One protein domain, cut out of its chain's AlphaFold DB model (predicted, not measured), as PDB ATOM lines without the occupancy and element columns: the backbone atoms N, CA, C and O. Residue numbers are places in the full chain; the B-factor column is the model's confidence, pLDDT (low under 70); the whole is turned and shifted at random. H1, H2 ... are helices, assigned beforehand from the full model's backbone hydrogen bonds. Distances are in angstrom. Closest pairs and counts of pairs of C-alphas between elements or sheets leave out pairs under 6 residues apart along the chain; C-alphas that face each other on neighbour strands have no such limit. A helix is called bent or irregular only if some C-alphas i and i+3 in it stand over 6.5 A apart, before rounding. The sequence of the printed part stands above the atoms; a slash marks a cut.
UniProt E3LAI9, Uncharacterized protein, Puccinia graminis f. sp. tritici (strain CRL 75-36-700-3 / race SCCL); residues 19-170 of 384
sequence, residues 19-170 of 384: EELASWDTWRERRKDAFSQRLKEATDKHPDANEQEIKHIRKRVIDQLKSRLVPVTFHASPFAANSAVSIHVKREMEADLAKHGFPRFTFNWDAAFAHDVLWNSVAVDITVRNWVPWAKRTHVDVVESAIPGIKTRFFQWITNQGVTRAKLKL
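This is residues 19 to 170 of the 384 residues of an uncharacterized protein of Puccinia graminis f. sp. tritici (strain CRL 75-36-700-3 / race SCCL) (UniProt E3LAI9). Two lobes make this loose model: a helical hairpin of H1 and H2, and a group of H3, H4 and H5 with H4 in the middle. The printed part has 152 residues with five named helices, in the order H1, H2, H3, H4, H5 along the chain, and no named strand; the helices hold 101 of the 152 printed residues, and the class of the domain is all helix. The radius of gyration of the C-alphas is 18.8 A; the spans are 61 by 41 by 28 A.

H1, residues 19 to 44, starts at C-alpha (224.506, 151.204, 188.845) and measures 37.2 A. H2 is residues 51 to 67, 24.4 A; H3, 87 to 99, 18.4 A; H4, 118 to 137, 29.3 A. H5, residues 144 to 168, 37.7 A, ends at C-alpha (202.830, 145.981, 192.550); it is only just irregular, with C-alphas 145 and 148 6.9 A apart.

H1, with residues 35 to 43 alone, touches H2, closest C-alphas Leu 39 and Arg 58, 6.2 A, at a steep tilt of 41 degrees, opposite ways. H1 and H4 are close but not clearly touching, closest C-alphas Leu 21 and Trp 119, 7.5 A. The hairpin H3 and H4 touches at Met 93 and Asn 130, closest C-alphas 5.9 A, a shallow tilt of 31 degrees. H4, with residues 124 to 128 alone, touches H5, closest C-alphas Val 124 and Lys 151, 6.9 A. O i to N i+4 pairs are within hydrogen-bond range throughout H1, H2 and H3, in 14 of 16 in H4 and 19 of 21 in H5.

The printed part has no cut. The links H2 to H3 and H3 to H4 are long. No printed residue is under 70 in pLDDT.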
ATOM      1  N   GLU A  19     223.334 150.846 189.648       88.00
ATOM      2  CA  GLU A  19     224.506 151.204 188.845       88.00
ATOM      3  C   GLU A  19     224.474 152.666 188.385       88.00
ATOM      4  O   GLU A  19     225.504 153.340 188.425       88.00
ATOM      5  N   GLU A  20     223.308 153.179 187.973       88.69
ATOM      6  CA  GLU A  20     223.139 154.584 187.585       88.69
ATOM      7  C   GLU A  20     223.392 155.517 188.769       88.69
ATOM      8  O   GLU A  20     224.133 156.492 188.630       88.69
ATOM      9  N   LEU A  21     222.823 155.193 189.935       88.69
ATOM     10  CA  LEU A  21     223.012 155.962 191.164       88.69
ATOM     11  C   LEU A  21     224.492 155.987 191.575       88.69
ATOM     12  O   LEU A  21     225.060 157.068 191.723       88.69
ATOM     13  N   ALA A  22     225.146 154.822 191.643       88.31
ATOM     14  CA  ALA A  22     226.559 154.718 192.016       88.31
ATOM     15  C   ALA A  22     227.496 155.416 191.011       88.31
ATOM     16  O   ALA A  22     228.451 156.108 191.390       88.31
ATOM     17  N   SER A  23     227.210 155.277 189.713       88.50
ATOM     18  CA  SER A  23     227.964 155.954 188.652       88.50
ATOM     19  C   SER A  23     227.831 157.471 188.757       88.50
ATOM     20  O   SER A  23     228.815 158.193 188.573       88.50
ATOM     21  N   TRP A  24     226.636 157.962 189.084       92.44
ATOM     22  CA  TRP A  24     226.373 159.384 189.253       92.44
ATOM     23  C   TRP A  24     226.972 159.962 190.530       92.44
ATOM     24  O   TRP A  24     227.546 161.047 190.470       92.44
ATOM     25  N   ASP A  25     226.934 159.238 191.651       87.88
ATOM     26  CA  ASP A  25     227.656 159.611 192.873       87.88
ATOM     27  C   ASP A  25     229.151 159.790 192.579       87.88
ATOM     28  O   ASP A  25     229.736 160.841 192.849       87.88
ATOM     29  N   THR A  26     229.752 158.804 191.907       88.06
ATOM     30  CA  THR A  26     231.168 158.843 191.520       88.06
ATOM     31  C   THR A  26     231.465 159.974 190.531       88.06
ATOM     32  O   THR A  26     232.533 160.588 190.564       88.06
ATOM     33  N   TRP A  27     230.555 160.248 189.592       89.56
ATOM     34  CA  TRP A  27     230.671 161.378 188.666       89.56
ATOM     35  C   TRP A  27     230.608 162.717 189.407       89.56
ATOM     36  O   TRP A  27     231.417 163.604 189.132       89.56
ATOM     37  N   ARG A  28     229.687 162.854 190.365       89.69
ATOM     38  CA  ARG A  28     229.471 164.074 191.143       89.69
ATOM     39  C   ARG A  28     230.674 164.395 192.015       89.69
ATOM     40  O   ARG A  28     231.152 165.525 191.942       89.69
ATOM     41  N   GLU A  29     231.181 163.433 192.786       87.19
ATOM     42  CA  GLU A  29     232.333 163.668 193.667       87.19
ATOM     43  C   GLU A  29     233.578 164.043 192.855       87.19
ATOM     44  O   GLU A  29     234.167 165.091 193.104       87.19
ATOM     45  N   ARG A  30     233.885 163.320 191.764       85.19
ATOM     46  CA  ARG A  30     234.986 163.701 190.853       85.19
ATOM     47  C   ARG A  30     234.855 165.134 190.336       85.19
ATOM     48  O   ARG A  30     235.845 165.848 190.187       85.19
ATOM     49  N   ARG A  31     233.630 165.567 190.032       83.75
ATOM     50  CA  ARG A  31     233.362 166.910 189.508       83.75
ATOM     51  C   ARG A  31     233.468 167.971 190.599       83.75
ATOM     52  O   ARG A  31     234.023 169.036 190.344       83.75
ATOM     53  N   LYS A  32     232.987 167.680 191.805       85.88
ATOM     54  CA  LYS A  32     233.137 168.528 192.991       85.88
ATOM     55  C   LYS A  32     234.610 168.729 193.341       85.88
ATOM     56  O   LYS A  32     235.012 169.870 193.573       85.88
ATOM     57  N   ASP A  33     235.413 167.672 193.292       84.38
ATOM     58  CA  ASP A  33     236.854 167.735 193.536       84.38
ATOM     59  C   ASP A  33     237.555 168.578 192.471       84.38
ATOM     60  O   ASP A  33     238.274 169.517 192.806       84.38
ATOM     61  N   ALA A  34     237.263 168.343 191.187       82.94
ATOM     62  CA  ALA A  34     237.823 169.131 190.090       82.94
ATOM     63  C   ALA A  34     237.463 170.627 190.189       82.94
ATOM     64  O   ALA A  34     238.311 171.495 189.967       82.94
ATOM     65  N   PHE A  35     236.216 170.950 190.552       84.69
ATOM     66  CA  PHE A  35     235.784 172.332 190.783       84.69
ATOM     67  C   PHE A  35     236.505 172.955 191.982       84.69
ATOM     68  O   PHE A  35     237.000 174.078 191.879       84.69
ATOM     69  N   SER A  36     236.586 172.231 193.098       84.06
ATOM     70  CA  SER A  36     237.225 172.700 194.331       84.06
ATOM     71  C   SER A  36     238.717 172.941 194.124       84.06
ATOM     72  O   SER A  36     239.226 173.995 194.499       84.06
ATOM     73  N   GLN A  37     239.400 172.017 193.445       89.19
ATOM     74  CA  GLN A  37     240.802 172.157 193.071       89.19
ATOM     75  C   GLN A  37     241.014 173.390 192.193       89.19
ATOM     76  O   GLN A  37     241.875 174.215 192.489       89.19
ATOM     77  N   ARG A  38     240.197 173.577 191.149       86.88
ATOM     78  CA  ARG A  38     240.369 174.712 190.237       86.88
ATOM     79  C   ARG A  38     240.076 176.058 190.896       86.88
ATOM     80  O   ARG A  38     240.729 177.051 190.580       86.88
ATOM     81  N   LEU A  39     239.108 176.097 191.810       87.06
ATOM     82  CA  LEU A  39     238.811 177.281 192.613       87.06
ATOM     83  C   LEU A  39     239.938 177.605 193.590       87.06
ATOM     84  O   LEU A  39     240.272 178.780 193.753       87.06
ATOM     85  N   LYS A  40     240.533 176.580 194.206       89.06
ATOM     86  CA  LYS A  40     241.698 176.728 195.074       89.06
ATOM     87  C   LYS A  40     242.892 177.268 194.288       89.06
ATOM     88  O   LYS A  40     243.376 178.337 194.621       89.06
ATOM     89  N   GLU A  41     243.256 176.640 193.170       91.75
ATOM     90  CA  GLU A  41     244.333 177.113 192.284       91.75
ATOM     91  C   GLU A  41     244.134 178.562 191.821       91.75
ATOM     92  O   GLU A  41     245.096 179.313 191.687       91.75
ATOM     93  N   ALA A  42     242.893 178.960 191.532       88.62
ATOM     94  CA  ALA A  42     242.594 180.328 191.136       88.62
ATOM     95  C   ALA A  42     242.696 181.316 192.303       88.62
ATOM     96  O   ALA A  42     243.102 182.447 192.084       88.62
ATOM     97  N   THR A  43     242.342 180.903 193.522       88.38
ATOM     98  CA  THR A  43     242.457 181.753 194.716       88.38
ATOM     99  C   THR A  43     243.921 181.875 195.151       88.38
ATOM    100  O   THR A  43     244.387 182.981 195.394       88.38
ATOM    101  N   ASP A  44     244.674 180.773 195.149       91.06
ATOM    102  CA  ASP A  44     246.087 180.714 195.558       91.06
ATOM    103  C   ASP A  44     247.002 181.555 194.644       91.06
ATOM    104  O   ASP A  44     248.055 182.021 195.069       91.06
ATOM    105  N   LYS A  45     246.592 181.800 193.391       92.12
ATOM    106  CA  LYS A  45     247.280 182.714 192.456       92.12
ATOM    107  C   LYS A  45     247.129 184.195 192.803       92.12
ATOM    108  O   LYS A  45     247.799 185.025 192.193       92.12
ATOM    109  N   HIS A  46     246.247 184.521 193.739       89.19
ATOM    110  CA  HIS A  46     245.951 185.882 194.160       89.19
ATOM    111  C   HIS A  46     246.003 185.986 195.696       89.19
ATOM    112  O   HIS A  46     244.975 186.259 196.317       89.19
ATOM    113  N   PRO A  47     247.178 185.759 196.321       84.81
ATOM    114  CA  PRO A  47     247.312 185.724 197.781       84.81
ATOM    115  C   PRO A  47     247.006 187.074 198.446       84.81
ATOM    116  O   PRO A  47     246.530 187.098 199.577       84.81
ATOM    117  N   ASP A  48     247.214 188.176 197.722       89.69
ATOM    118  CA  ASP A  48     246.998 189.544 198.209       89.69
ATOM    119  C   ASP A  48     245.614 190.111 197.834       89.69
ATOM    120  O   ASP A  48     245.328 191.279 198.102       89.69
ATOM    121  N   ALA A  49     244.753 189.316 197.184       87.44
ATOM    122  CA  ALA A  49     243.431 189.778 196.770       87.44
ATOM    123  C   ALA A  49     242.500 189.979 197.968       87.44
ATOM    124  O   ALA A  49     242.422 189.154 198.882       87.44
ATOM    125  N   ASN A  50     241.722 191.057 197.924       90.19
ATOM    126  CA  ASN A  50     240.702 191.308 198.935       90.19
ATOM    127  C   ASN A  50     239.482 190.380 198.751       90.19
ATOM    128  O   ASN A  50     239.310 189.696 197.739       90.19
ATOM    129  N   GLU A  51     238.579 190.360 199.734       88.31
ATOM    130  CA  GLU A  51     237.441 189.433 199.739       88.31
ATOM    131  C   GLU A  51     236.507 189.591 198.518       88.31
ATOM    132  O   GLU A  51     235.963 188.607 198.006       88.31
ATOM    133  N   GLN A  52     236.319 190.819 198.023       90.75
ATOM    134  CA  GLN A  52     235.460 191.086 196.865       90.75
ATOM    135  C   GLN A  52     236.104 190.600 195.564       90.75
ATOM    136  O   GLN A  52     235.429 189.999 194.722       90.75
ATOM    137  N   GLU A  53     237.412 190.794 195.423       89.12
ATOM    138  CA  GLU A  53     238.201 190.279 194.307       89.12
ATOM    139  C   GLU A  53     238.178 188.752 194.284       89.12
ATOM    140  O   GLU A  53     237.878 188.164 193.245       89.12
ATOM    141  N   ILE A  54     238.361 188.098 195.437       87.50
ATOM    142  CA  ILE A  54     238.254 186.637 195.560       87.50
ATOM    143  C   ILE A  54     236.854 186.156 195.152       87.50
ATOM    144  O   ILE A  54     236.730 185.191 194.392       87.50
ATOM    145  N   LYS A  55     235.781 186.828 195.593       89.69
ATOM    146  CA  LYS A  55     234.406 186.499 195.168       89.69
ATOM    147  C   LYS A  55     234.243 186.616 193.652       89.69
ATOM    148  O   LYS A  55     233.665 185.720 193.030       89.69
ATOM    149  N   HIS A  56     234.769 187.679 193.046       91.19
ATOM    150  CA  HIS A  56     234.694 187.882 191.602       91.19
ATOM    151  C   HIS A  56     235.505 186.833 190.823       91.19
ATOM    152  O   HIS A  56     235.006 186.279 189.840       91.19
ATOM    153  N   ILE A  57     236.714 186.502 191.286       89.06
ATOM    154  CA  ILE A  57     237.565 185.443 190.721       89.06
ATOM    155  C   ILE A  57     236.831 184.103 190.770       89.06
ATOM    156  O   ILE A  57     236.687 183.442 189.739       89.06
ATOM    157  N   ARG A  58     236.291 183.722 191.936       87.62
ATOM    158  CA  ARG A  58     235.534 182.473 192.100       87.62
ATOM    159  C   ARG A  58     234.333 182.412 191.167       87.62
ATOM    160  O   ARG A  58     234.151 181.401 190.494       87.62
ATOM    161  N   LYS A  59     233.550 183.492 191.068       89.62
ATOM    162  CA  LYS A  59     232.409 183.571 190.144       89.62
ATOM    163  C   LYS A  59     232.846 183.347 188.694       89.62
ATOM    164  O   LYS A  59     232.299 182.479 188.023       89.62
ATOM    165  N   ARG A  60     233.883 184.059 188.240       89.69
ATOM    166  CA  ARG A  60     234.421 183.935 186.877       89.69
ATOM    167  C   ARG A  60     234.888 182.509 186.572       89.69
ATOM    168  O   ARG A  60     234.594 181.984 185.501       89.69
ATOM    169  N   VAL A  61     235.597 181.880 187.508       86.88
ATOM    170  CA  VAL A  61     236.079 180.497 187.370       86.88
ATOM    171  C   VAL A  61     234.912 179.514 187.320       86.88
ATOM    172  O   VAL A  61     234.906 178.632 186.465       86.88
ATOM    173  N   ILE A  62     233.899 179.683 188.174       83.94
ATOM    174  CA  ILE A  62     232.681 178.861 188.151       83.94
ATOM    175  C   ILE A  62     231.979 178.974 186.796       83.94
ATOM    176  O   ILE A  62     231.622 177.949 186.221       83.94
ATOM    177  N   ASP A  63     231.803 180.184 186.268       83.56
ATOM    178  CA  ASP A  63     231.119 180.401 184.989       83.56
ATOM    179  C   ASP A  63     231.905 179.781 183.821       83.56
ATOM    180  O   ASP A  63     231.332 179.095 182.969       83.56
ATOM    181  N   GLN A  64     233.238 179.912 183.827       84.25
ATOM    182  CA  GLN A  64     234.106 179.234 182.860       84.25
ATOM    183  C   GLN A  64     233.991 177.711 182.956       84.25
ATOM    184  O   GLN A  64     233.835 177.043 181.932       84.25
ATOM    185  N   LEU A  65     234.033 177.150 184.165       80.81
ATOM    186  CA  LEU A  65     233.890 175.711 184.377       80.81
ATOM    187  C   LEU A  65     232.519 175.212 183.912       80.81
ATOM    188  O   LEU A  65     232.453 174.203 183.215       80.81
ATOM    189  N   LYS A  66     231.444 175.951 184.217       79.06
ATOM    190  CA  LYS A  66     230.077 175.655 183.763       79.06
ATOM    191  C   LYS A  66     229.952 175.651 182.238       79.06
ATOM    192  O   LYS A  66     229.279 174.784 181.687       79.06
ATOM    193  N   SER A  67     230.622 176.577 181.550       77.50
ATOM    194  CA  SER A  67     230.600 176.646 180.081       77.50
ATOM    195  C   SER A  67     231.316 175.473 179.398       77.50
ATOM    196  O   SER A  67     230.976 175.116 178.273       77.50
ATOM    197  N   ARG A  68     232.281 174.845 180.083       78.06
ATOM    198  CA  ARG A  68     233.092 173.725 179.571       78.06
ATOM    199  C   ARG A  68     232.572 172.354 179.995       78.06
ATOM    200  O   ARG A  68     233.242 171.348 179.772       78.06
ATOM    201  N   LEU A  69     231.408 172.301 180.637       74.00
ATOM    202  CA  LEU A  69     230.822 171.046 181.087       74.00
ATOM    203  C   LEU A  69     230.485 170.171 179.885       74.00
ATOM    204  O   LEU A  69     229.554 170.465 179.140       74.00
ATOM    205  N   VAL A  70     231.210 169.061 179.750       82.12
ATOM    206  CA  VAL A  70     230.830 167.981 178.839       82.12
ATOM    207  C   VAL A  70     229.632 167.252 179.461       82.12
ATOM    208  O   VAL A  70     229.752 166.791 180.610       82.12
ATOM    209  N   PRO A  71     228.471 167.209 178.777       85.94
ATOM    210  CA  PRO A  71     227.311 166.438 179.215       85.94
ATOM    211  C   PRO A  71     227.582 164.935 179.116       85.94
ATOM    212  O   PRO A  71     228.391 164.501 178.297       85.94
ATOM    213  N   VAL A  72     226.891 164.131 179.925       89.62
ATOM    214  CA  VAL A  72     226.885 162.673 179.728       89.62
ATOM    215  C   VAL A  72     226.017 162.295 178.526       89.62
ATOM    216  O   VAL A  72     225.145 163.062 178.114       89.62
ATOM    217  N   THR A  73     226.230 161.101 177.973       91.31
ATOM    218  CA  THR A  73     225.348 160.548 176.938       91.31
ATOM    219  C   THR A  73     223.939 160.376 177.502       91.31
ATOM    220  O   THR A  73     223.742 159.630 178.462       91.31
ATOM    221  N   PHE A  74     222.968 161.068 176.906       92.25
ATOM    222  CA  PHE A  74     221.583 161.087 177.370       92.25
ATOM    223  C   PHE A  74     220.675 160.241 176.478       92.25
ATOM    224  O   PHE A  74     220.639 160.423 175.261       92.25
ATOM    225  N   HIS A  75     219.889 159.363 177.092       91.31
ATOM    226  CA  HIS A  75     218.882 158.545 176.429       91.31
ATOM    227  C   HIS A  75     217.528 159.244 176.550       91.31
ATOM    228  O   HIS A  75     216.864 159.186 177.587       91.31
ATOM    229  N   ALA A  76     217.146 159.951 175.488       87.19
ATOM    230  CA  ALA A  76     215.899 160.701 175.438       87.19
ATOM    231  C   ALA A  76     214.678 159.776 175.407       87.19
ATOM    232  O   ALA A  76     214.674 158.750 174.724       87.19
ATOM    233  N   SER A  77     213.616 160.171 176.106       82.75
ATOM    234  CA  SER A  77     212.331 159.476 176.020       82.75
ATOM    235  C   SER A  77     211.540 159.927 174.785       82.75
ATOM    236  O   SER A  77     211.740 161.048 174.297       82.75
ATOM    237  N   PRO A  78     210.614 159.104 174.261       83.12
ATOM    238  CA  PRO A  78     209.697 159.537 173.212       83.12
ATOM    239  C   PRO A  78     208.909 160.786 173.631       83.12
ATOM    240  O   PRO A  78     208.526 160.943 174.791       83.12
ATOM    241  N   PHE A  79     208.668 161.699 172.689       81.50
ATOM    242  CA  PHE A  79     207.812 162.860 172.931       81.50
ATOM    243  C   PHE A  79     206.360 162.510 172.603       81.50
ATOM    244  O   PHE A  79     206.059 162.104 171.482       81.50
ATOM    245  N   ALA A  80     205.462 162.692 173.569       78.19
ATOM    246  CA  ALA A  80     204.035 162.493 173.362       78.19
ATOM    247  C   ALA A  80     203.448 163.673 172.571       78.19
ATOM    248  O   ALA A  80     203.529 164.820 173.010       78.19
ATOM    249  N   ALA A  81     202.845 163.400 171.409       75.00
ATOM    250  CA  ALA A  81     202.311 164.437 170.518       75.00
ATOM    251  C   ALA A  81     201.183 165.277 171.152       75.00
ATOM    252  O   ALA A  81     200.978 166.422 170.766       75.00
ATOM    253  N   ASN A  82     200.484 164.728 172.148       78.00
ATOM    254  CA  ASN A  82     199.441 165.395 172.932       78.00
ATOM    255  C   ASN A  82     199.976 166.106 174.194       78.00
ATOM    256  O   ASN A  82     199.189 166.532 175.040       78.00
ATOM    257  N   SER A  83     201.297 166.222 174.360       77.06
ATOM    258  CA  SER A  83     201.886 166.919 175.503       77.06
ATOM    259  C   SER A  83     201.542 168.409 175.471       77.06
ATOM    260  O   SER A  83     201.853 169.110 174.510       77.06
ATOM    261  N   ALA A  84     200.993 168.917 176.578       79.88
ATOM    262  CA  ALA A  84     200.785 170.352 176.777       79.88
ATOM    263  C   ALA A  84     202.107 171.145 176.745       79.88
ATOM    264  O   ALA A  84     202.132 172.305 176.351       79.88
ATOM    265  N   VAL A  85     203.217 170.519 177.152       82.56
ATOM    266  CA  VAL A  85     204.554 171.130 177.135       82.56
ATOM    267  C   VAL A  85     205.198 170.925 175.767       82.56
ATOM    268  O   VAL A  85     205.213 169.806 175.254       82.56
ATOM    269  N   SER A  86     205.779 171.990 175.204       85.81
ATOM    270  CA  SER A  86     206.439 171.933 173.894       85.81
ATOM    271  C   SER A  86     207.679 171.026 173.885       85.81
ATOM    272  O   SER A  86     208.405 170.921 174.877       85.81
ATOM    273  N   ILE A  87     207.984 170.445 172.721       87.56
ATOM    274  CA  ILE A  87     209.182 169.614 172.523       87.56
ATOM    275  C   ILE A  87     210.493 170.369 172.794       87.56
ATOM    276  O   ILE A  87     211.463 169.767 173.247       87.56
ATOM    277  N   HIS A  88     210.527 171.686 172.563       89.25
ATOM    278  CA  HIS A  88     211.704 172.520 172.823       89.25
ATOM    279  C   HIS A  88     212.059 172.534 174.311       89.25
ATOM    280  O   HIS A  88     213.201 172.272 174.671       89.25
ATOM    281  N   VAL A  89     211.057 172.724 175.172       90.25
ATOM    282  CA  VAL A  89     211.235 172.720 176.633       90.25
ATOM    283  C   VAL A  89     211.708 171.356 177.123       90.25
ATOM    284  O   VAL A  89     212.590 171.279 177.974       90.25
ATOM    285  N   LYS A  90     211.181 170.265 176.547       90.19
ATOM    286  CA  LYS A  90     211.679 168.915 176.840       90.19
ATOM    287  C   LYS A  90     213.160 168.780 176.483       90.19
ATOM    288  O   LYS A  90     213.932 168.336 177.320       90.19
ATOM    289  N   ARG A  91     213.565 169.184 175.274       91.62
ATOM    290  CA  ARG A  91     214.965 169.081 174.823       91.62
ATOM    291  C   ARG A  91     215.922 169.917 175.675       91.62
ATOM    292  O   ARG A  91     217.013 169.449 175.985       91.62
ATOM    293  N   GLU A  92     215.521 171.125 176.068       92.56
ATOM    294  CA  GLU A  92     216.306 171.975 176.977       92.56
ATOM    295  C   GLU A  92     216.493 171.308 178.345       92.56
ATOM    296  O   GLU A  92     217.615 171.232 178.848       92.56
ATOM    297  N   MET A  93     215.419 170.743 178.902       93.75
ATOM    298  CA  MET A  93     215.466 170.000 180.159       93.75
ATOM    299  C   MET A  93     216.359 168.753 180.063       93.75
ATOM    300  O   MET A  93     217.172 168.521 180.951       93.75
ATOM    301  N   GLU A  94     216.245 167.965 178.990       93.94
ATOM    302  CA  GLU A  94     217.086 166.783 178.749       93.94
ATOM    303  C   GLU A  94     218.570 167.156 178.619       93.94
ATOM    304  O   GLU A  94     219.432 166.489 179.192       93.94
ATOM    305  N   ALA A  95     218.881 168.265 177.944       92.81
ATOM    306  CA  ALA A  95     220.243 168.783 177.869       92.81
ATOM    307  C   ALA A  95     220.767 169.257 179.237       92.81
ATOM    308  O   ALA A  95     221.949 169.073 179.537       92.81
ATOM    309  N   ASP A  96     219.916 169.857 180.075       93.19
ATOM    310  CA  ASP A  96     220.295 170.272 181.430       93.19
ATOM    311  C   ASP A  96     220.524 169.056 182.345       93.19
ATOM    312  O   ASP A  96     221.530 168.994 183.052       93.19
ATOM    313  N   LEU A  97     219.675 168.028 182.255       93.50
ATOM    314  CA  LEU A  97     219.871 166.740 182.929       93.50
ATOM    315  C   LEU A  97     221.209 166.097 182.528       93.50
ATOM    316  O   LEU A  97     222.004 165.730 183.395       93.50
ATOM    317  N   ALA A  98     221.512 166.054 181.230       92.94
ATOM    318  CA  ALA A  98     222.779 165.532 180.721       92.94
ATOM    319  C   ALA A  98     223.996 166.311 181.259       92.94
ATOM    320  O   ALA A  98     225.015 165.721 181.631       92.94
ATOM    321  N   LYS A  99     223.905 167.646 181.357       90.94
ATOM    322  CA  LYS A  99     224.956 168.493 181.960       90.94
ATOM    323  C   LYS A  99     225.163 168.211 183.449       90.94
ATOM    324  O   LYS A  99     226.279 168.390 183.945       90.94
ATOM    325  N   HIS A 100     224.115 167.756 184.132       91.12
ATOM    326  CA  HIS A 100     224.121 167.363 185.541       91.12
ATOM    327  C   HIS A 100     224.390 165.864 185.759       91.12
ATOM    328  O   HIS A 100     224.246 165.374 186.878       91.12
ATOM    329  N   GLY A 101     224.825 165.144 184.720       90.62
ATOM    330  CA  GLY A 101     225.304 163.768 184.839       90.62
ATOM    331  C   GLY A 101     224.219 162.699 184.753       90.62
ATOM    332  O   GLY A 101     224.531 161.523 184.919       90.62
ATOM    333  N   PHE A 102     222.970 163.074 184.477       92.94
ATOM    334  CA  PHE A 102     221.879 162.117 184.327       92.94
ATOM    335  C   PHE A 102     221.959 161.460 182.945       92.94
ATOM    336  O   PHE A 102     221.939 162.179 181.947       92.94
ATOM    337  N   PRO A 103     222.013 160.122 182.843       91.88
ATOM    338  CA  PRO A 103     222.023 159.421 181.560       91.88
ATOM    339  C   PRO A 103     220.628 159.303 180.931       91.88
ATOM    340  O   PRO A 103     220.515 158.940 179.763       91.88
ATOM    341  N   ARG A 104     219.564 159.566 181.699       91.50
ATOM    342  CA  ARG A 104     218.153 159.601 181.284       91.50
ATOM    343  C   ARG A 104     217.309 160.271 182.370       91.50
ATOM    344  O   ARG A 104     217.782 160.486 183.484       91.50
ATOM    345  N   PHE A 105     216.056 160.593 182.057       90.62
ATOM    346  CA  PHE A 105     215.106 161.125 183.034       90.62
ATOM    347  C   PHE A 105     214.482 159.989 183.857       90.62
ATOM    348  O   PHE A 105     213.659 159.234 183.337       90.62
ATOM    349  N   THR A 106     214.882 159.857 185.123       91.50
ATOM    350  CA  THR A 106     214.424 158.812 186.055       91.50
ATOM    351  C   THR A 106     214.348 159.333 187.484       91.50
ATOM    352  O   THR A 106     214.944 160.360 187.817       91.50
ATOM    353  N   PHE A 107     213.654 158.586 188.342       91.75
ATOM    354  CA  PHE A 107     213.610 158.826 189.781       91.75
ATOM    355  C   PHE A 107     214.024 157.568 190.548       91.75
ATOM    356  O   PHE A 107     213.824 156.437 190.092       91.75
ATOM    357  N   ASN A 108     214.583 157.764 191.738       89.75
ATOM    358  CA  ASN A 108     214.648 156.727 192.752       89.75
ATOM    359  C   ASN A 108     213.266 156.626 193.418       89.75
ATOM    360  O   ASN A 108     212.945 157.399 194.320       89.75
ATOM    361  N   TRP A 109     212.439 155.710 192.910       87.50
ATOM    362  CA  TRP A 109     211.073 155.477 193.390       87.50
ATOM    363  C   TRP A 109     211.003 154.676 194.689       87.50
ATOM    364  O   TRP A 109     209.975 154.711 195.354       87.50
ATOM    365  N   ASP A 110     212.062 153.932 195.013       83.31
ATOM    366  CA  ASP A 110     212.125 153.086 196.209       83.31
ATOM    367  C   ASP A 110     212.604 153.887 197.442       83.31
ATOM    368  O   ASP A 110     212.680 153.359 198.547       83.31
ATOM    369  N   ALA A 111     212.914 155.177 197.266       81.19
ATOM    370  CA  ALA A 111     213.229 156.093 198.353       81.19
ATOM    371  C   ALA A 111     212.013 156.309 199.266       81.19
ATOM    372  O   ALA A 111     210.948 156.697 198.784       81.19
ATOM    373  N   ALA A 112     212.194 156.140 200.583       70.31
ATOM    374  CA  ALA A 112     211.159 156.454 201.575       70.31
ATOM    375  C   ALA A 112     210.695 157.916 201.454       70.31
ATOM    376  O   ALA A 112     209.497 158.199 201.444       70.31
ATOM    377  N   PHE A 113     211.649 158.830 201.242       71.12
ATOM    378  CA  PHE A 113     211.389 160.242 200.993       71.12
ATOM    379  C   PHE A 113     212.073 160.691 199.710       71.12
ATOM    380  O   PHE A 113     213.296 160.653 199.570       71.12
ATOM    381  N   ALA A 114     211.270 161.162 198.755       75.94
ATOM    382  CA  ALA A 114     211.786 161.584 197.462       75.94
ATOM    383  C   ALA A 114     212.748 162.783 197.557       75.94
ATOM    384  O   ALA A 114     213.603 162.909 196.692       75.94
ATOM    385  N   HIS A 115     212.632 163.643 198.574       77.81
ATOM    386  CA  HIS A 115     213.502 164.813 198.746       77.81
ATOM    387  C   HIS A 115     214.850 164.493 199.418       77.81
ATOM    388  O   HIS A 115     215.821 165.220 199.199       77.81
ATOM    389  N   ASP A 116     214.940 163.390 200.166       79.31
ATOM    390  CA  ASP A 116     216.177 162.979 200.852       79.31
ATOM    391  C   ASP A 116     217.212 162.406 199.884       79.31
ATOM    392  O   ASP A 116     218.420 162.432 200.128       79.31
ATOM    393  N   VAL A 117     216.750 161.915 198.735       86.44
ATOM    394  CA  VAL A 117     217.634 161.400 197.698       86.44
ATOM    395  C   VAL A 117     218.049 162.533 196.772       86.44
ATOM    396  O   VAL A 117     217.256 163.039 195.977       86.44
ATOM    397  N   LEU A 118     219.340 162.869 196.801       90.31
ATOM    398  CA  LEU A 118     219.897 163.956 195.994       90.31
ATOM    399  C   LEU A 118     219.614 163.796 194.488       90.31
ATOM    400  O   LEU A 118     219.402 164.793 193.803       90.31
ATOM    401  N   TRP A 119     219.564 162.559 193.978       92.44
ATOM    402  CA  TRP A 119     219.169 162.263 192.593       92.44
ATOM    403  C   TRP A 119     217.806 162.873 192.243       92.44
ATOM    404  O   TRP A 119     217.676 163.613 191.267       92.44
ATOM    405  N   ASN A 120     216.795 162.596 193.069       93.31
ATOM    406  CA  ASN A 120     215.435 163.086 192.879       93.31
ATOM    407  C   ASN A 120     215.374 164.602 193.054       93.31
ATOM    408  O   ASN A 120     214.745 165.281 192.245       93.31
ATOM    409  N   SER A 121     216.068 165.140 194.058       92.12
ATOM    410  CA  SER A 121     216.084 166.580 194.323       92.12
ATOM    411  C   SER A 121     216.676 167.383 193.171       92.12
ATOM    412  O   SER A 121     216.073 168.358 192.722       92.12
ATOM    413  N   VAL A 122     217.795 166.928 192.601       92.62
ATOM    414  CA  VAL A 122     218.395 167.571 191.425       92.62
ATOM    415  C   VAL A 122     217.495 167.424 190.191       92.62
ATOM    416  O   VAL A 122     217.324 168.393 189.446       92.62
ATOM    417  N   ALA A 123     216.873 166.260 189.980       93.56
ATOM    418  CA  ALA A 123     215.947 166.052 188.867       93.56
ATOM    419  C   ALA A 123     214.710 166.971 188.958       93.56
ATOM    420  O   ALA A 123     214.319 167.583 187.959       93.56
ATOM    421  N   VAL A 124     214.120 167.119 190.150       93.38
ATOM    422  CA  VAL A 124     212.996 168.037 190.408       93.38
ATOM    423  C   VAL A 124     213.416 169.483 190.175       93.38
ATOM    424  O   VAL A 124     212.717 170.212 189.468       93.38
ATOM    425  N   ASP A 125     214.578 169.894 190.684       93.62
ATOM    426  CA  ASP A 125     215.094 171.251 190.503       93.62
ATOM    427  C   ASP A 125     215.295 171.614 189.031       93.62
ATOM    428  O   ASP A 125     214.867 172.684 188.592       93.62
ATOM    429  N   ILE A 126     215.909 170.719 188.252       94.31
ATOM    430  CA  ILE A 126     216.101 170.909 186.810       94.31
ATOM    431  C   ILE A 126     214.747 170.981 186.100       94.31
ATOM    432  O   ILE A 126     214.539 171.844 185.243       94.31
ATOM    433  N   THR A 127     213.803 170.121 186.478       92.62
ATOM    434  CA  THR A 127     212.474 170.108 185.860       92.62
ATOM    435  C   THR A 127     211.731 171.417 186.123       92.62
ATOM    436  O   THR A 127     211.238 172.043 185.185       92.62
ATOM    437  N   VAL A 128     211.694 171.886 187.374       92.19
ATOM    438  CA  VAL A 128     211.023 173.143 187.743       92.19
ATOM    439  C   VAL A 128     211.705 174.345 187.086       92.19
ATOM    440  O   VAL A 128     211.016 175.210 186.545       92.19
ATOM    441  N   ARG A 129     213.044 174.373 187.033       92.75
ATOM    442  CA  ARG A 129     213.820 175.434 186.367       92.75
ATOM    443  C   ARG A 129     213.447 175.606 184.893       92.75
ATOM    444  O   ARG A 129     213.369 176.739 184.427       92.75
ATOM    445  N   ASN A 130     213.216 174.510 184.172       92.00
ATOM    446  CA  ASN A 130     212.841 174.548 182.754       92.00
ATOM    447  C   ASN A 130     211.329 174.754 182.553       92.00
ATOM    448  O   ASN A 130     210.902 175.378 181.581       92.00
ATOM    449  N   TRP A 131     210.506 174.279 183.488       90.06
ATOM    450  CA  TRP A 131     209.054 174.413 183.420       90.06
ATOM    451  C   TRP A 131     208.560 175.836 183.716       90.06
ATOM    452  O   TRP A 131     207.684 176.318 183.002       90.06
ATOM    453  N   VAL A 132     209.121 176.541 184.709       90.38
ATOM    454  CA  VAL A 132     208.645 177.883 185.113       90.38
ATOM    455  C   VAL A 132     208.682 178.904 183.961       90.38
ATOM    456  O   VAL A 132     207.665 179.562 183.728       90.38
ATOM    457  N   PRO A 133     209.780 179.048 183.188       90.44
ATOM    458  CA  PRO A 133     209.806 179.963 182.046       90.44
ATOM    459  C   PRO A 133     208.768 179.618 180.975       90.44
ATOM    460  O   PRO A 133     208.186 180.519 180.373       90.44
ATOM    461  N   TRP A 134     208.525 178.327 180.736       90.50
ATOM    462  CA  TRP A 134     207.482 177.875 179.817       90.50
ATOM    463  C   TRP A 134     206.083 178.215 180.342       90.50
ATOM    464  O   TRP A 134     205.278 178.772 179.600       90.50
ATOM    465  N   ALA A 135     205.812 177.958 181.622       88.31
ATOM    466  CA  ALA A 135     204.529 178.244 182.257       88.31
ATOM    467  C   ALA A 135     204.172 179.737 182.134       88.31
ATOM    468  O   ALA A 135     203.099 180.072 181.634       88.31
ATOM    469  N   LYS A 136     205.128 180.627 182.439       88.19
ATOM    470  CA  LYS A 136     204.969 182.085 182.286       88.19
ATOM    471  C   LYS A 136     204.669 182.504 180.843       88.19
ATOM    472  O   LYS A 136     203.787 183.324 180.614       88.19
ATOM    473  N   ARG A 137     205.355 181.912 179.855       87.38
ATOM    474  CA  ARG A 137     205.087 182.163 178.421       87.38
ATOM    475  C   ARG A 137     203.702 181.693 177.974       87.38
ATOM    476  O   ARG A 137     203.197 182.188 176.977       87.38
ATOM    477  N   THR A 138     203.108 180.751 178.699       84.25
ATOM    478  CA  THR A 138     201.791 180.173 178.396       84.25
ATOM    479  C   THR A 138     200.686 180.779 179.272       84.25
ATOM    480  O   THR A 138     199.630 180.178 179.431       84.25
ATOM    481  N   HIS A 139     200.929 181.965 179.849       83.69
ATOM    482  CA  HIS A 139     200.005 182.704 180.717       83.69
ATOM    483  C   HIS A 139     199.593 181.976 182.009       83.69
ATOM    484  O   HIS A 139     198.543 182.264 182.577       83.69
ATOM    485  N   VAL A 140     200.425 181.058 182.505       82.25
ATOM    486  CA  VAL A 140     200.281 180.526 183.864       82.25
ATOM    487  C   VAL A 140     200.978 181.490 184.820       82.25
ATOM    488  O   VAL A 140     202.195 181.676 184.729       82.25
ATOM    489  N   ASP A 141     200.213 182.101 185.724       80.00
ATOM    490  CA  ASP A 141     200.764 182.992 186.742       80.00
ATOM    491  C   ASP A 141     201.503 182.174 187.808       80.00
ATOM    492  O   ASP A 141     200.907 181.426 188.585       80.00
ATOM    493  N   VAL A 142     202.833 182.261 187.786       81.88
ATOM    494  CA  VAL A 142     203.714 181.601 188.752       81.88
ATOM    495  C   VAL A 142     204.559 182.673 189.420       81.88
ATOM    496  O   VAL A 142     205.605 183.085 188.898       81.88
ATOM    497  N   VAL A 143     204.101 183.104 190.592       84.56
ATOM    498  CA  VAL A 143     204.867 183.958 191.501       84.56
ATOM    499  C   VAL A 143     206.063 183.192 192.071       84.56
ATOM    500  O   VAL A 143     206.016 181.978 192.270       84.56
ATOM    501  N   GLU A 144     207.169 183.892 192.321       83.19
ATOM    502  CA  GLU A 144     208.410 183.267 192.800       83.19
ATOM    503  C   GLU A 144     208.231 182.599 194.174       83.19
ATOM    504  O   GLU A 144     208.768 181.516 194.409       83.19
ATOM    505  N   SER A 145     207.376 183.173 195.029       81.69
ATOM    506  CA  SER A 145     206.995 182.614 196.332       81.69
ATOM    507  C   SER A 145     206.269 181.263 196.244       81.69
ATOM    508  O   SER A 145     206.272 180.515 197.218       81.69
ATOM    509  N   ALA A 146     205.695 180.901 195.090       82.69
ATOM    510  CA  ALA A 146     205.013 179.617 194.894       82.69
ATOM    511  C   ALA A 146     205.971 178.469 194.527       82.69
ATOM    512  O   ALA A 146     205.597 177.297 194.625       82.69
ATOM    513  N   ILE A 147     207.208 178.766 194.106       85.69
ATOM    514  CA  ILE A 147     208.169 177.756 193.633       85.69
ATOM    515  C   ILE A 147     208.456 176.670 194.689       85.69
ATOM    516  O   ILE A 147     208.448 175.493 194.310       85.69
ATOM    517  N   PRO A 148     208.676 176.993 195.981       84.69
ATOM    518  CA  PRO A 148     208.841 175.974 197.018       84.69
ATOM    519  C   PRO A 148     207.649 175.011 197.095       84.69
ATOM    520  O   PRO A 148     207.840 173.802 196.995       84.69
ATOM    521  N   GLY A 149     206.416 175.532 197.140       80.62
ATOM    522  CA  GLY A 149     205.199 174.712 197.182       80.62
ATOM    523  C   GLY A 149     205.024 173.817 195.947       80.62
ATOM    524  O   GLY A 149     204.605 172.663 196.060       80.62
ATOM    525  N   ILE A 150     205.416 174.301 194.762       84.69
ATOM    526  CA  ILE A 150     205.406 173.508 193.521       84.69
ATOM    527  C   ILE A 150     206.379 172.326 193.616       84.69
ATOM    528  O   ILE A 150     206.015 171.205 193.253       84.69
ATOM    529  N   LYS A 151     207.597 172.546 194.131       86.62
ATOM    530  CA  LYS A 151     208.567 171.463 194.357       86.62
ATOM    531  C   LYS A 151     208.038 170.448 195.366       86.62
ATOM    532  O   LYS A 151     208.094 169.254 195.090       86.62
ATOM    533  N   THR A 152     207.460 170.909 196.476       82.81
ATOM    534  CA  THR A 152     206.854 170.045 197.500       82.81
ATOM    535  C   THR A 152     205.793 169.127 196.900       82.81
ATOM    536  O   THR A 152     205.845 167.913 197.098       82.81
ATOM    537  N   ARG A 153     204.877 169.662 196.082       83.31
ATOM    538  CA  ARG A 153     203.872 168.836 195.392       83.31
ATOM    539  C   ARG A 153     204.483 167.848 194.406       83.31
ATOM    540  O   ARG A 153     203.965 166.744 194.253       83.31
ATOM    541  N   PHE A 154     205.576 168.217 193.744       87.19
ATOM    542  CA  PHE A 154     206.265 167.300 192.847       87.19
ATOM    543  C   PHE A 154     206.907 166.142 193.626       87.19
ATOM    544  O   PHE A 154     206.713 164.985 193.262       87.19
ATOM    545  N   PHE A 155     207.576 166.410 194.748       85.50
ATOM    546  CA  PHE A 155     208.088 165.345 195.614       85.50
ATOM    547  C   PHE A 155     206.973 164.448 196.155       85.50
ATOM    548  O   PHE A 155     207.114 163.229 196.098       85.50
ATOM    549  N   GLN A 156     205.843 165.016 196.592       81.69
ATOM    550  CA  GLN A 156     204.670 164.233 197.006       81.69
ATOM    551  C   GLN A 156     204.166 163.324 195.880       81.69
ATOM    552  O   GLN A 156     203.863 162.155 196.113       81.69
ATOM    553  N   TRP A 157     204.104 163.835 194.647       85.62
ATOM    554  CA  TRP A 157     203.747 163.022 193.489       85.62
ATOM    555  C   TRP A 157     204.749 161.879 193.276       85.62
ATOM    556  O   TRP A 157     204.317 160.742 193.101       85.62
ATOM    557  N   ILE A 158     206.062 162.134 193.371       87.12
ATOM    558  CA  ILE A 158     207.091 161.089 193.241       87.12
ATOM    559  C   ILE A 158     206.902 159.999 194.305       87.12
ATOM    560  O   ILE A 158     206.835 158.819 193.961       87.12
ATOM    561  N   THR A 159     206.749 160.384 195.576       83.56
ATOM    562  CA  THR A 159     206.542 159.451 196.694       83.56
ATOM    563  C   THR A 159     205.278 158.606 196.499       83.56
ATOM    564  O   THR A 159     205.326 157.381 196.608       83.56
ATOM    565  N   ASN A 160     204.151 159.222 196.127       81.56
ATOM    566  CA  ASN A 160     202.884 158.512 195.909       81.56
ATOM    567  C   ASN A 160     202.973 157.482 194.773       81.56
ATOM    568  O   ASN A 160     202.431 156.373 194.873       81.56
ATOM    569  N   GLN A 161     203.679 157.827 193.694       81.62
ATOM    570  CA  GLN A 161     203.936 156.890 192.604       81.62
ATOM    571  C   GLN A 161     204.889 155.771 193.043       81.62
ATOM    572  O   GLN A 161     204.637 154.610 192.723       81.62
ATOM    573  N   GLY A 162     205.916 156.074 193.842       82.94
ATOM    574  CA  GLY A 162     206.805 155.077 194.449       82.94
ATOM    575  C   GLY A 162     206.049 154.039 195.281       82.94
ATOM    576  O   GLY A 162     206.179 152.839 195.041       82.94
ATOM    577  N   VAL A 163     205.145 154.485 196.159       77.94
ATOM    578  CA  VAL A 163     204.265 153.604 196.949       77.94
ATOM    579  C   VAL A 163     203.387 152.730 196.050       77.94
ATOM    580  O   VAL A 163     203.216 151.536 196.305       77.94
ATOM    581  N   THR A 164     202.827 153.300 194.982       77.94
ATOM    582  CA  THR A 164     201.997 152.553 194.025       77.94
ATOM    583  C   THR A 164     202.809 151.472 193.311       77.94
ATOM    584  O   THR A 164     202.344 150.340 193.176       77.94
ATOM    585  N   ARG A 165     204.053 151.776 192.925       78.19
ATOM    586  CA  ARG A 165     204.982 150.809 192.320       78.19
ATOM    587  C   ARG A 165     205.402 149.720 193.307       78.19
ATOM    588  O   ARG A 165     205.438 148.555 192.925       78.19
ATOM    589  N   ALA A 166     205.671 150.065 194.565       78.19
ATOM    590  CA  ALA A 166     206.010 149.097 195.607       78.19
ATOM    591  C   ALA A 166     204.861 148.105 195.857       78.19
ATOM    592  O   ALA A 166     205.092 146.902 195.958       78.19
ATOM    593  N   LYS A 167     203.608 148.583 195.843       73.50
ATOM    594  CA  LYS A 167     202.408 147.732 195.948       73.50
ATOM    595  C   LYS A 167     202.291 146.688 194.842       73.50
ATOM    596  O   LYS A 167     201.740 145.625 195.094       73.50
ATOM    597  N   LEU A 168     202.823 146.952 193.651       72.88
ATOM    598  CA  LEU A 168     202.830 145.981 192.550       72.88
ATOM    599  C   LEU A 168     203.872 144.870 192.731       72.88
ATOM    600  O   LEU A 168     203.766 143.840 192.074       72.88
ATOM    601  N   LYS A 169     204.864 145.064 193.612       74.62
ATOM    602  CA  LYS A 169     205.890 144.062 193.943       74.62
ATOM    603  C   LYS A 169     205.450 143.107 195.070       74.62
ATOM    604  O   LYS A 169     206.129 142.115 195.311       74.62
ATOM    605  N   LEU A 170     204.352 143.407 195.770       76.81
ATOM    606  CA  LEU A 170     203.837 142.623 196.901       76.81
ATOM    607  C   LEU A 170     203.082 141.373 196.434       76.81
ATOM    608  O   LEU A 170     202.393 141.393 195.411       76.81
TER     609      LEU A 170